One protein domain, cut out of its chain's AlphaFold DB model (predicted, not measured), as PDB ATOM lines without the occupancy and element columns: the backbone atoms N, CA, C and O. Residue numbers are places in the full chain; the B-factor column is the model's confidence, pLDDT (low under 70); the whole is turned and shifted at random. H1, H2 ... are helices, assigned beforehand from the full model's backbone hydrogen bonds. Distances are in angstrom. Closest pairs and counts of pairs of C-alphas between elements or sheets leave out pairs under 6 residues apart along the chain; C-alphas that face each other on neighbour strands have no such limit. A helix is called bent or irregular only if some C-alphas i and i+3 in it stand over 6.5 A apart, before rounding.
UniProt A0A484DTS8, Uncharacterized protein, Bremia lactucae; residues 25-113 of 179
ATOM      1  N   LEU A  25     336.872 261.027 140.690       86.81
ATOM      2  CA  LEU A  25     337.186 260.724 139.296       86.81
ATOM      3  C   LEU A  25     336.042 261.128 138.361       86.81
ATOM      4  O   LEU A  25     334.871 261.079 138.741       86.81
ATOM      5  N   PHE A  26     336.389 261.473 137.120       86.56
ATOM      6  CA  PHE A  26     335.393 261.722 136.086       86.56
ATOM      7  C   PHE A  26     334.572 260.457 135.813       86.56
ATOM      8  O   PHE A  26     335.116 259.355 135.715       86.56
ATOM      9  N   LEU A  27     333.260 260.628 135.686       88.38
ATOM     10  CA  LEU A  27     332.322 259.528 135.521       88.38
ATOM     11  C   LEU A  27     332.214 259.125 134.057       88.38
ATOM     12  O   LEU A  27     331.869 259.928 133.189       88.38
ATOM     13  N   THR A  28     332.431 257.844 133.802       86.19
ATOM     14  CA  THR A  28     332.106 257.211 132.526       86.19
ATOM     15  C   THR A  28     330.673 256.678 132.553       86.19
ATOM     16  O   THR A  28     330.084 256.475 133.613       86.19
ATOM     17  N   LEU A  29     330.094 256.401 131.385       80.88
ATOM     18  CA  LEU A  29     328.771 255.760 131.317       80.88
ATOM     19  C   LEU A  29     328.765 254.339 131.888       80.88
ATOM     20  O   LEU A  29     327.739 253.891 132.381       80.88
ATOM     21  N   ASP A  30     329.918 253.676 131.871       83.00
ATOM     22  CA  ASP A  30     330.105 252.353 132.468       83.00
ATOM     23  C   ASP A  30     330.369 252.421 133.983       83.00
ATOM     24  O   ASP A  30     330.529 251.388 134.634       83.00
ATOM     25  N   SER A  31     330.449 253.629 134.559       87.50
ATOM     26  CA  SER A  31     330.608 253.799 136.005       87.50
ATOM     27  C   SER A  31     329.372 253.287 136.740       87.50
ATOM     28  O   SER A  31     328.239 253.472 136.289       87.50
ATOM     29  N   SER A  32     329.583 252.665 137.900       88.94
ATOM     30  CA  SER A  32     328.481 252.110 138.686       88.94
ATOM     31  C   SER A  32     327.554 253.216 139.202       88.94
ATOM     32  O   SER A  32     328.002 254.351 139.420       88.94
ATOM     33  N   PRO A  33     326.275 252.903 139.474       85.81
ATOM     34  CA  PRO A  33     325.371 253.835 140.134       85.81
ATOM     35  C   PRO A  33     325.955 254.432 141.419       85.81
ATOM     36  O   PRO A  33     325.827 255.633 141.632       85.81
ATOM     37  N   GLU A  34     326.696 253.671 142.239       85.44
ATOM     38  CA  GLU A  34     327.289 254.236 143.461       85.44
ATOM     39  C   GLU A  34     328.450 255.196 143.186       85.44
ATOM     40  O   GLU A  34     328.706 256.099 143.988       85.44
ATOM     41  N   GLN A  35     329.202 254.998 142.099       86.38
ATOM     42  CA  GLN A  35     330.219 255.960 141.668       86.38
ATOM     43  C   GLN A  35     329.551 257.262 141.232       86.38
ATOM     44  O   GLN A  35     329.957 258.333 141.686       86.38
ATOM     45  N   TRP A  36     328.476 257.159 140.449       88.38
ATOM     46  CA  TRP A  36     327.662 258.303 140.059       88.38
ATOM     47  C   TRP A  36     327.046 259.019 141.264       88.38
ATOM     48  O   TRP A  36     327.236 260.226 141.390       88.38
ATOM     49  N   CYS A  37     326.399 258.303 142.195       85.19
ATOM     50  CA  CYS A  37     325.847 258.885 143.426       85.19
ATOM     51  C   CYS A  37     326.932 259.654 144.201       85.19
ATOM     52  O   CYS A  37     326.714 260.786 144.627       85.19
ATOM     53  N   ARG A  38     328.125 259.064 144.371       84.94
ATOM     54  CA  ARG A  38     329.232 259.706 145.099       84.94
ATOM     55  C   ARG A  38     329.710 260.985 144.428       84.94
ATOM     56  O   ARG A  38     329.886 261.986 145.111       84.94
ATOM     57  N   ALA A  39     329.911 260.959 143.116       86.06
ATOM     58  CA  ALA A  39     330.363 262.129 142.377       86.06
ATOM     59  C   ALA A  39     329.316 263.243 142.356       86.06
ATOM     60  O   ALA A  39     329.656 264.406 142.522       86.06
ATOM     61  N   VAL A  40     328.041 262.881 142.233       84.12
ATOM     62  CA  VAL A  40     326.912 263.808 142.319       84.12
ATOM     63  C   VAL A  40     326.847 264.510 143.671       84.12
ATOM     64  O   VAL A  40     326.623 265.714 143.719       84.12
ATOM     65  N   LEU A  41     327.049 263.778 144.766       81.38
ATOM     66  CA  LEU A  41     327.032 264.359 146.110       81.38
ATOM     67  C   LEU A  41     328.279 265.202 146.399       81.38
ATOM     68  O   LEU A  41     328.203 266.144 147.182       81.38
ATOM     69  N   ALA A  42     329.415 264.861 145.791       82.06
ATOM     70  CA  ALA A  42     330.678 265.556 146.008       82.06
ATOM     71  C   ALA A  42     330.835 266.814 145.136       82.06
ATOM     72  O   ALA A  42     331.343 267.821 145.612       82.06
ATOM     73  N   GLU A  43     330.391 266.767 143.878       81.94
ATOM     74  CA  GLU A  43     330.581 267.826 142.876       81.94
ATOM     75  C   GLU A  43     329.278 268.170 142.111       81.94
ATOM     76  O   GLU A  43     329.263 268.202 140.870       81.94
ATOM     77  N   PRO A  44     328.152 268.456 142.801       76.00
ATOM     78  CA  PRO A  44     326.849 268.650 142.153       76.00
ATOM     79  C   PRO A  44     326.840 269.833 141.176       76.00
ATOM     80  O   PRO A  44     326.261 269.756 140.089       76.00
ATOM     81  N   VAL A  45     327.524 270.926 141.530       75.12
ATOM     82  CA  VAL A  45     327.586 272.155 140.724       75.12
ATOM     83  C   VAL A  45     328.387 271.945 139.439       75.12
ATOM     84  O   VAL A  45     327.988 272.427 138.374       75.12
ATOM     85  N   GLN A  46     329.511 271.228 139.517       79.38
ATOM     86  CA  GLN A  46     330.359 270.956 138.359       79.38
ATOM     87  C   GLN A  46     329.654 270.015 137.383       79.38
ATOM     88  O   GLN A  46     329.607 270.304 136.186       79.38
ATOM     89  N   LEU A  47     329.019 268.956 137.892       81.56
ATOM     90  CA  LEU A  47     328.218 268.046 137.073       81.56
ATOM     91  C   LEU A  47     327.041 268.761 136.413       81.56
ATOM     92  O   LEU A  47     326.792 268.555 135.228       81.56
ATOM     93  N   MET A  48     326.354 269.653 137.131       77.56
ATOM     94  CA  MET A  48     325.277 270.456 136.549       77.56
ATOM     95  C   MET A  48     325.793 271.385 135.443       77.56
ATOM     96  O   MET A  48     325.145 271.532 134.407       77.56
ATOM     97  N   ARG A  49     326.972 271.996 135.618       78.25
ATOM     98  CA  ARG A  49     327.594 272.836 134.584       78.25
ATOM     99  C   ARG A  49     327.904 272.030 133.324       78.25
ATOM    100  O   ARG A  49     327.611 272.502 132.229       78.25
ATOM    101  N   LEU A  50     328.455 270.827 133.476       83.81
ATOM    102  CA  LEU A  50     328.705 269.930 132.350       83.81
ATOM    103  C   LEU A  50     327.397 269.520 131.671       83.81
ATOM    104  O   LEU A  50     327.274 269.631 130.454       83.81
ATOM    105  N   LEU A  51     326.382 269.135 132.447       82.25
ATOM    106  CA  LEU A  51     325.066 268.790 131.912       82.25
ATOM    107  C   LEU A  51     324.465 269.950 131.099       82.25
ATOM    108  O   LEU A  51     323.997 269.726 129.991       82.25
ATOM    109  N   GLN A  52     324.552 271.191 131.587       78.25
ATOM    110  CA  GLN A  52     324.076 272.383 130.868       78.25
ATOM    111  C   GLN A  52     324.805 272.626 129.542       78.25
ATOM    112  O   GLN A  52     324.211 273.147 128.600       78.25
ATOM    113  N   GLN A  53     326.085 272.268 129.463       81.94
ATOM    114  CA  GLN A  53     326.888 272.405 128.249       81.94
ATOM    115  C   GLN A  53     326.653 271.262 127.257       81.94
ATOM    116  O   GLN A  53     327.053 271.370 126.096       81.94
ATOM    117  N   LEU A  54     326.012 270.169 127.685       80.56
ATOM    118  CA  LEU A  54     325.831 268.988 126.853       80.56
ATOM    119  C   LEU A  54     324.647 269.216 125.906       80.56
ATOM    120  O   LEU A  54     323.539 269.449 126.378       80.56
ATOM    121  N   PRO A  55     324.807 269.080 124.579       79.12
ATOM    122  CA  PRO A  55     323.683 269.191 123.643       79.12
ATOM    123  C   PRO A  55     322.656 268.054 123.791       79.12
ATOM    124  O   PRO A  55     321.529 268.157 123.320       79.12
ATOM    125  N   PHE A  56     323.054 266.955 124.439       82.44
ATOM    126  CA  PHE A  56     322.305 265.702 124.563       82.44
ATOM    127  C   PHE A  56     321.898 265.407 126.015       82.44
ATOM    128  O   PHE A  56     321.993 264.269 126.476       82.44
ATOM    129  N   GLN A  57     321.450 266.433 126.745       81.12
ATOM    130  CA  GLN A  57     321.102 266.355 128.175       81.12
ATOM    131  C   GLN A  57     320.130 265.210 128.462       81.12
ATOM    132  O   GLN A  57     320.406 264.342 129.286       81.12
ATOM    133  N   HIS A  58     319.029 265.146 127.710       77.62
ATOM    134  CA  HIS A  58     318.025 264.093 127.869       77.62
ATOM    135  C   HIS A  58     318.581 262.699 127.591       77.62
ATOM    136  O   HIS A  58     318.137 261.732 128.199       77.62
ATOM    137  N   THR A  59     319.521 262.566 126.656       82.00
ATOM    138  CA  THR A  59     320.110 261.267 126.319       82.00
ATOM    139  C   THR A  59     320.995 260.770 127.454       82.00
ATOM    140  O   THR A  59     320.868 259.610 127.838       82.00
ATOM    141  N   LEU A  60     321.809 261.653 128.044       83.31
ATOM    142  CA  LEU A  60     322.604 261.328 129.227       83.31
ATOM    143  C   LEU A  60     321.701 260.973 130.411       83.31
ATOM    144  O   LEU A  60     321.841 259.892 130.969       83.31
ATOM    145  N   LEU A  61     320.729 261.826 130.751       82.06
ATOM    146  CA  LEU A  61     319.822 261.577 131.877       82.06
ATOM    147  C   LEU A  61     319.032 260.273 131.708       82.06
ATOM    148  O   LEU A  61     318.810 259.556 132.677       82.06
ATOM    149  N   ASN A  62     318.642 259.927 130.479       81.88
ATOM    150  CA  ASN A  62     317.947 258.670 130.220       81.88
ATOM    151  C   ASN A  62     318.843 257.430 130.336       81.88
ATOM    152  O   ASN A  62     318.310 256.344 130.572       81.88
ATOM    153  N   ALA A  63     320.156 257.579 130.154       83.38
ATOM    154  CA  ALA A  63     321.126 256.497 130.292       83.38
ATOM    155  C   ALA A  63     321.482 256.198 131.759       83.38
ATOM    156  O   ALA A  63     321.998 255.122 132.047       83.38
ATOM    157  N   LEU A  64     321.201 257.124 132.681       83.62
ATOM    158  CA  LEU A  64     321.461 256.952 134.109       83.62
ATOM    159  C   LEU A  64     320.357 256.134 134.793       83.62
ATOM    160  O   LEU A  64     319.201 256.102 134.350       83.62
ATOM    161  N   SER A  65     320.723 255.483 135.900       80.00
ATOM    162  CA  SER A  65     319.758 254.821 136.775       80.00
ATOM    163  C   SER A  65     318.923 255.851 137.537       80.00
ATOM    164  O   SER A  65     319.374 256.962 137.825       80.00
ATOM    165  N   ASP A  66     317.699 255.474 137.902       76.31
ATOM    166  CA  ASP A  66     316.787 256.375 138.615       76.31
ATOM    167  C   ASP A  66     317.345 256.795 139.986       76.31
ATOM    168  O   ASP A  66     317.154 257.924 140.423       76.31
ATOM    169  N   GLU A  67     318.114 255.917 140.625       78.19
ATOM    170  CA  GLU A  67     318.861 256.169 141.859       78.19
ATOM    171  C   GLU A  67     319.851 257.341 141.719       78.19
ATOM    172  O   GLU A  67     319.870 258.251 142.551       78.19
ATOM    173  N   VAL A  68     320.612 257.383 140.621       80.12
ATOM    174  CA  VAL A  68     321.532 258.491 140.321       80.12
ATOM    175  C   VAL A  68     320.760 259.786 140.083       80.12
ATOM    176  O   VAL A  68     321.145 260.836 140.596       80.12
ATOM    177  N   ILE A  69     319.647 259.719 139.349       78.75
ATOM    178  CA  ILE A  69     318.781 260.880 139.103       78.75
ATOM    179  C   ILE A  69     318.216 261.429 140.418       78.75
ATOM    180  O   ILE A  69     318.216 262.642 140.632       78.75
ATOM    181  N   VAL A  70     317.781 260.559 141.331       76.81
ATOM    182  CA  VAL A  70     317.279 260.952 142.654       76.81
ATOM    183  C   VAL A  70     318.374 261.621 143.482       76.81
ATOM    184  O   VAL A  70     318.130 262.697 144.032       76.81
ATOM    185  N   ALA A  71     319.574 261.037 143.544       76.38
ATOM    186  CA  ALA A  71     320.708 261.627 144.257       76.38
ATOM    187  C   ALA A  71     321.059 263.021 143.708       76.38
ATOM    188  O   ALA A  71     321.287 263.960 144.473       76.38
ATOM    189  N   TRP A  72     321.017 263.181 142.384       79.31
ATOM    190  CA  TRP A  72     321.329 264.446 141.717       79.31
ATOM    191  C   TRP A  72     320.288 265.518 142.003       79.31
ATOM    192  O   TRP A  72     320.629 266.644 142.370       79.31
ATOM    193  N   MET A  73     319.012 265.151 141.946       73.12
ATOM    194  CA  MET A  73     317.920 266.046 142.312       73.12
ATOM    195  C   MET A  73     317.945 266.422 143.796       73.12
ATOM    196  O   MET A  73     317.603 267.551 144.143       73.12
ATOM    197  N   ALA A  74     318.338 265.504 144.681       70.81
ATOM    198  CA  ALA A  74     318.435 265.778 146.111       70.81
ATOM    199  C   ALA A  74     319.504 266.838 146.415       70.81
ATOM    200  O   ALA A  74     319.198 267.816 147.101       70.81
ATOM    201  N   ALA A  75     320.706 266.694 145.844       67.81
ATOM    202  CA  ALA A  75     321.775 267.681 145.987       67.81
ATOM    203  C   ALA A  75     321.335 269.061 145.471       67.81
ATOM    204  O   ALA A  75     321.519 270.078 146.135       67.81
ATOM    205  N   TRP A  76     320.651 269.097 144.327       68.25
ATOM    206  CA  TRP A  76     320.222 270.363 143.741       68.25
ATOM    207  C   TRP A  76     319.091 271.050 144.521       68.25
ATOM    208  O   TRP A  76     319.108 272.266 144.704       68.25
ATOM    209  N   ARG A  77     318.128 270.287 145.052       66.25
ATOM    210  CA  ARG A  77     317.087 270.825 145.948       66.25
ATOM    211  C   ARG A  77     317.691 271.462 147.195       66.25
ATOM    212  O   ARG A  77     317.193 272.493 147.642       66.25
ATOM    213  N   GLN A  78     318.747 270.864 147.741       65.00
ATOM    214  CA  GLN A  78     319.460 271.412 148.889       65.00
ATOM    215  C   GLN A  78     320.120 272.754 148.548       65.00
ATOM    216  O   GLN A  78     319.947 273.712 149.301       65.00
ATOM    217  N   ASP A  79     320.778 272.862 147.392       61.44
ATOM    218  CA  ASP A  79     321.366 274.122 146.919       61.44
ATOM    219  C   ASP A  79     320.307 275.211 146.690       61.44
ATOM    220  O   ASP A  79     320.477 276.353 147.124       61.44
ATOM    221  N   CYS A  80     319.177 274.875 146.058       59.28
ATOM    222  CA  CYS A  80     318.075 275.819 145.845       59.28
ATOM    223  C   CYS A  80     317.476 276.310 147.171       59.28
ATOM    224  O   CYS A  80     317.233 277.508 147.336       59.28
ATOM    225  N   LEU A  81     317.274 275.405 148.135       61.22
ATOM    226  CA  LEU A  81     316.805 275.754 149.475       61.22
ATOM    227  C   LEU A  81     317.810 276.669 150.188       61.22
ATOM    228  O   LEU A  81     317.415 277.676 150.778       61.22
ATOM    229  N   TYR A  82     319.104 276.357 150.093       62.94
ATOM    230  CA  TYR A  82     320.179 277.155 150.674       62.94
ATOM    231  C   TYR A  82     320.211 278.576 150.103       62.94
ATOM    232  O   TYR A  82     320.187 279.548 150.861       62.94
ATOM    233  N   LEU A  83     320.187 278.716 148.776       58.50
ATOM    234  CA  LEU A  83     320.154 280.016 148.101       58.50
ATOM    235  C   LEU A  83     318.892 280.810 148.454       58.50
ATOM    236  O   LEU A  83     318.973 282.012 148.721       58.50
ATOM    237  N   GLY A  84     317.737 280.144 148.522       58.91
ATOM    238  CA  GLY A  84     316.485 280.753 148.966       58.91
ATOM    239  C   GLY A  84     316.587 281.311 150.387       58.91
ATOM    240  O   GLY A  84     316.211 282.459 150.628       58.91
ATOM    241  N   LEU A  85     317.169 280.541 151.311       61.31
ATOM    242  CA  LEU A  85     317.390 280.950 152.701       61.31
ATOM    243  C   LEU A  85     318.446 282.059 152.842       61.31
ATOM    244  O   LEU A  85     318.327 282.886 153.745       61.31
ATOM    245  N   MET A  86     319.439 282.137 151.952       63.59
ATOM    246  CA  MET A  86     320.398 283.253 151.905       63.59
ATOM    247  C   MET A  86     319.795 284.549 151.374       63.59
ATOM    248  O   MET A  86     320.174 285.629 151.823       63.59
ATOM    249  N   ALA A  87     318.857 284.463 150.430       61.03
ATOM    250  CA  ALA A  87     318.211 285.630 149.834       61.03
ATOM    251  C   ALA A  87     317.050 286.179 150.682       61.03
ATOM    252  O   ALA A  87     316.679 287.348 150.547       61.03
ATOM    253  N   TYR A  88     316.469 285.353 151.557       56.16
ATOM    254  CA  TYR A  88     315.304 285.706 152.370       56.16
ATOM    255  C   TYR A  88     315.509 286.861 153.378       56.16
ATOM    256  O   TYR A  88     314.595 287.680 153.499       56.16
ATOM    257  N   PRO A  89     316.664 287.019 154.061       59.34
ATOM    258  CA  PRO A  89     316.914 288.136 154.980       59.34
ATOM    259  C   PRO A  89     316.737 289.521 154.343       59.34
ATOM    260  O   PRO A  89     316.377 290.475 155.023       59.34
ATOM    261  N   ASN A  90     316.914 289.633 153.021       57.47
ATOM    262  CA  ASN A  90     316.703 290.883 152.282       57.47
ATOM    263  C   ASN A  90     315.214 291.246 152.113       57.47
ATOM    264  O   ASN A  90     314.899 292.301 151.569       57.47
ATOM    265  N   ARG A  91     314.294 290.367 152.538       55.50
ATOM    266  CA  ARG A  91     312.838 290.523 152.390       55.50
ATOM    267  C   ARG A  91     312.110 290.731 153.720       55.50
ATOM    268  O   ARG A  91     311.015 291.287 153.704       55.50
ATOM    269  N   LYS A  92     312.688 290.301 154.851       55.12
ATOM    270  CA  LYS A  92     312.134 290.485 156.204       55.12
ATOM    271  C   LYS A  92     313.234 290.606 157.264       55.12
ATOM    272  O   LYS A  92     314.170 289.813 157.281       55.12
ATOM    273  N   THR A  93     313.083 291.580 158.162       61.84
ATOM    274  CA  THR A  93     314.045 291.938 159.224       61.84
ATOM    275  C   THR A  93     313.557 291.627 160.642       61.84
ATOM    276  O   THR A  93     314.191 292.050 161.606       61.84
ATOM    277  N   ASP A  94     312.450 290.900 160.815       75.12
ATOM    278  CA  ASP A  94     311.980 290.550 162.155       75.12
ATOM    279  C   ASP A  94     312.879 289.492 162.817       75.12
ATOM    280  O   ASP A  94     313.300 288.508 162.205       75.12
ATOM    281  N   HIS A  95     313.180 289.721 164.096       69.06
ATOM    282  CA  HIS A  95     314.136 288.926 164.865       69.06
ATOM    283  C   HIS A  95     313.805 287.417 164.933       69.06
ATOM    284  O   HIS A  95     314.724 286.621 164.738       69.06
ATOM    285  N   PRO A  96     312.538 286.980 165.118       69.94
ATOM    286  CA  PRO A  96     312.195 285.554 165.129       69.94
ATOM    287  C   PRO A  96     312.483 284.866 163.791       69.94
ATOM    288  O   PRO A  96     313.008 283.754 163.760       69.94
ATOM    289  N   THR A  97     312.185 285.543 162.680       63.62
ATOM    290  CA  THR A  97     312.483 285.035 161.339       63.62
ATOM    291  C   THR A  97     313.989 284.933 161.107       63.62
ATOM    292  O   THR A  97     314.439 283.947 160.532       63.62
ATOM    293  N   GLN A  98     314.793 285.886 161.592       64.06
ATOM    294  CA  GLN A  98     316.255 285.803 161.476       64.06
ATOM    295  C   GLN A  98     316.848 284.622 162.250       64.06
ATOM    296  O   GLN A  98     317.652 283.885 161.686       64.06
ATOM    297  N   VAL A  99     316.395 284.377 163.485       71.06
ATOM    298  CA  VAL A  99     316.835 283.211 164.273       71.06
ATOM    299  C   VAL A  99     316.490 281.906 163.551       71.06
ATOM    300  O   VAL A  99     317.352 281.046 163.382       71.06
ATOM    301  N   TRP A 100     315.264 281.781 163.032       71.81
ATOM    302  CA  TRP A 100     314.851 280.603 162.263       71.81
ATOM    303  C   TRP A 100     315.681 280.398 160.983       71.81
ATOM    304  O   TRP A 100     316.034 279.263 160.643       71.81
ATOM    305  N   LEU A 101     316.021 281.485 160.277       65.25
ATOM    306  CA  LEU A 101     316.893 281.434 159.100       65.25
ATOM    307  C   LEU A 101     318.296 280.963 159.477       65.25
ATOM    308  O   LEU A 101     318.824 280.079 158.809       65.25
ATOM    309  N   ASP A 102     318.891 281.510 160.533       70.88
ATOM    310  CA  ASP A 102     320.248 281.162 160.961       70.88
ATOM    311  C   ASP A 102     320.345 279.710 161.439       70.88
ATOM    312  O   ASP A 102     321.280 278.997 161.068       70.88
ATOM    313  N   GLU A 103     319.325 279.206 162.135       69.81
ATOM    314  CA  GLU A 103     319.212 277.780 162.443       69.81
ATOM    315  C   GLU A 103     319.075 276.919 161.176       69.81
ATOM    316  O   GLU A 103     319.687 275.854 161.071       69.81
ATOM    317  N   GLY A 104     318.286 277.364 160.193       64.62
ATOM    318  CA  GLY A 104     318.144 276.692 158.899       64.62
ATOM    319  C   GLY A 104     319.466 276.586 158.148       64.62
ATOM    320  O   GLY A 104     319.815 275.511 157.658       64.62
ATOM    321  N   LYS A 105     320.233 277.676 158.121       66.62
ATOM    322  CA  LYS A 105     321.575 277.735 157.537       66.62
ATOM    323  C   LYS A 105     322.530 276.783 158.248       66.62
ATOM    324  O   LYS A 105     323.162 275.970 157.580       66.62
ATOM    325  N   ALA A 106     322.557 276.821 159.582       66.75
ATOM    326  CA  ALA A 106     323.413 275.971 160.408       66.75
ATOM    327  C   ALA A 106     323.150 274.472 160.184       66.75
ATOM    328  O   ALA A 106     324.094 273.684 160.097       66.75
ATOM    329  N   ARG A 107     321.876 274.073 160.032       65.75
ATOM    330  CA  ARG A 107     321.494 272.691 159.694       65.75
ATOM    331  C   ARG A 107     322.014 272.253 158.326       65.75
ATOM    332  O   ARG A 107     322.390 271.100 158.170       65.75
ATOM    333  N   MET A 108     322.052 273.146 157.339       61.41
ATOM    334  CA  MET A 108     322.557 272.812 156.002       61.41
ATOM    335  C   MET A 108     324.089 272.793 155.946       61.41
ATOM    336  O   MET A 108     324.665 271.930 155.287       61.41
ATOM    337  N   THR A 109     324.765 273.685 156.674       55.06
ATOM    338  CA  THR A 109     326.237 273.714 156.746       55.06
ATOM    339  C   THR A 109     326.809 272.568 157.583       55.06
ATOM    340  O   THR A 109     327.889 272.076 157.271       55.06
ATOM    341  N   SER A 110     326.096 272.083 158.609       46.69
ATOM    342  CA  SER A 110     326.540 270.923 159.401       46.69
ATOM    343  C   SER A 110     326.458 269.603 158.622       46.69
ATOM    344  O   SER A 110     327.305 268.723 158.807       46.69
ATOM    345  N   VAL A 111     325.513 269.493 157.681       47.50
ATOM    346  CA  VAL A 111     325.424 268.374 156.726       47.50
ATOM    347  C   VAL A 111     326.593 268.392 155.739       47.50
ATOM    348  O   VAL A 111     327.117 267.337 155.401       47.50
ATOM    349  N   SER A 112     327.084 269.577 155.361       39.75
ATOM    350  CA  SER A 112     328.286 269.717 154.527       39.75
ATOM    351  C   SER A 112     329.601 269.441 155.280       39.75
ATOM    352  O   SER A 112     330.632 269.272 154.635       39.75
ATOM    353  N   GLY A 113     329.585 269.413 156.620       34.09
ATOM    354  CA  GLY A 113     330.794 269.382 157.449       34.09
ATOM    355  C   GLY A 113     331.152 268.054 158.118       34.09
ATOM    356  O   GLY A 113     332.334 267.848 158.350       34.09
TER     357      GLY A 113
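This is residues 25 to 113 of the 179 residues of an uncharacterized protein of Bremia lactucae (UniProt A0A484DTS8). One long helix, H4, makes the long axis; three short helices, H1, H2 and H3, gather as a small head round its first part, and H5 folds back along its second part as a helical hairpin. In the head, H1 runs side by side with the first part of H4, H2 makes a corner with H4 where its first residue, Pro 44, comes near Ala 75, and H3 lies beyond the other end of H2, with residues 52 to 59 sticking out. The printed part has 89 residues, with five named helices in the order H1, H2, H3, H4, H5 and no named strand; the class is all helix. The whole is loose, with a radius of gyration of the C-alphas of 16.4 A, and elongated, spanning 51 by 27 by 20 A.

Begin at Leu 25 and go on to C-alpha 33 at (325.371, 253.835, 140.134), where H1 begins; it runs over residues 33 to 42, 14.1 A. H2 follows at residues 44 to 53, 14.4 A, and H3 at residues 57 to 63, 10.1 A. Find C-alpha 66 at (316.787, 256.375, 138.615); from there H4 runs 37.1 A over residues 66 to 90. H4 is irregular, but only just: C-alphas 86 and 89 are 6.7 A apart. H5, residues 95 to 113, is 26.7 A long and ends at C-alpha 113, (330.794, 269.382, 157.449).

Start from H4, the hub, which touches H1, H2 and H5. With its residues 67 to 75 alone it touches H1, at a shallow tilt of 14 degrees, the same way; their closest C-alphas, of Cys 37 and Val 68, are 5.3 A apart. With residues 72 to 76 alone it only just touches H2, with 3 pairs of C-alphas within 8 A; the closest, of Pro 44 and Ala 75, are 6.4 A apart, and the lines are about perpendicular at 76 degrees. H3 touches no helix; it is close to but not clearly touching H2, where the closest C-alphas, of Leu 51 and Gln 57, are 6.0 A apart. Further along, residues 78 to 89 of H4 alone touch H5, and the two form a hairpin, opposite ways at a shallow tilt of 34.8 degrees, only just short of steep; the closest C-alphas, of Leu 85 and Leu 101, are 6.4 A apart. H5 is apart from H1, H2 and H3. In H1, H2 and H3 every O i to N i+4 pair is within hydrogen-bond range; in H4 it is 19 of 21 and in H5 14 of 15.

The two C-alphas farthest apart, of Asp 30 and Asp 94, are 51.7 A from each other. The printed part has no cut, and the four links between helices are tight. Residues 90 to 96 stand free. The mean pLDDT of the printed part is 72.8; it is under 70 at residues 75 to 93, 95 to 98, 101 and 103 to 113.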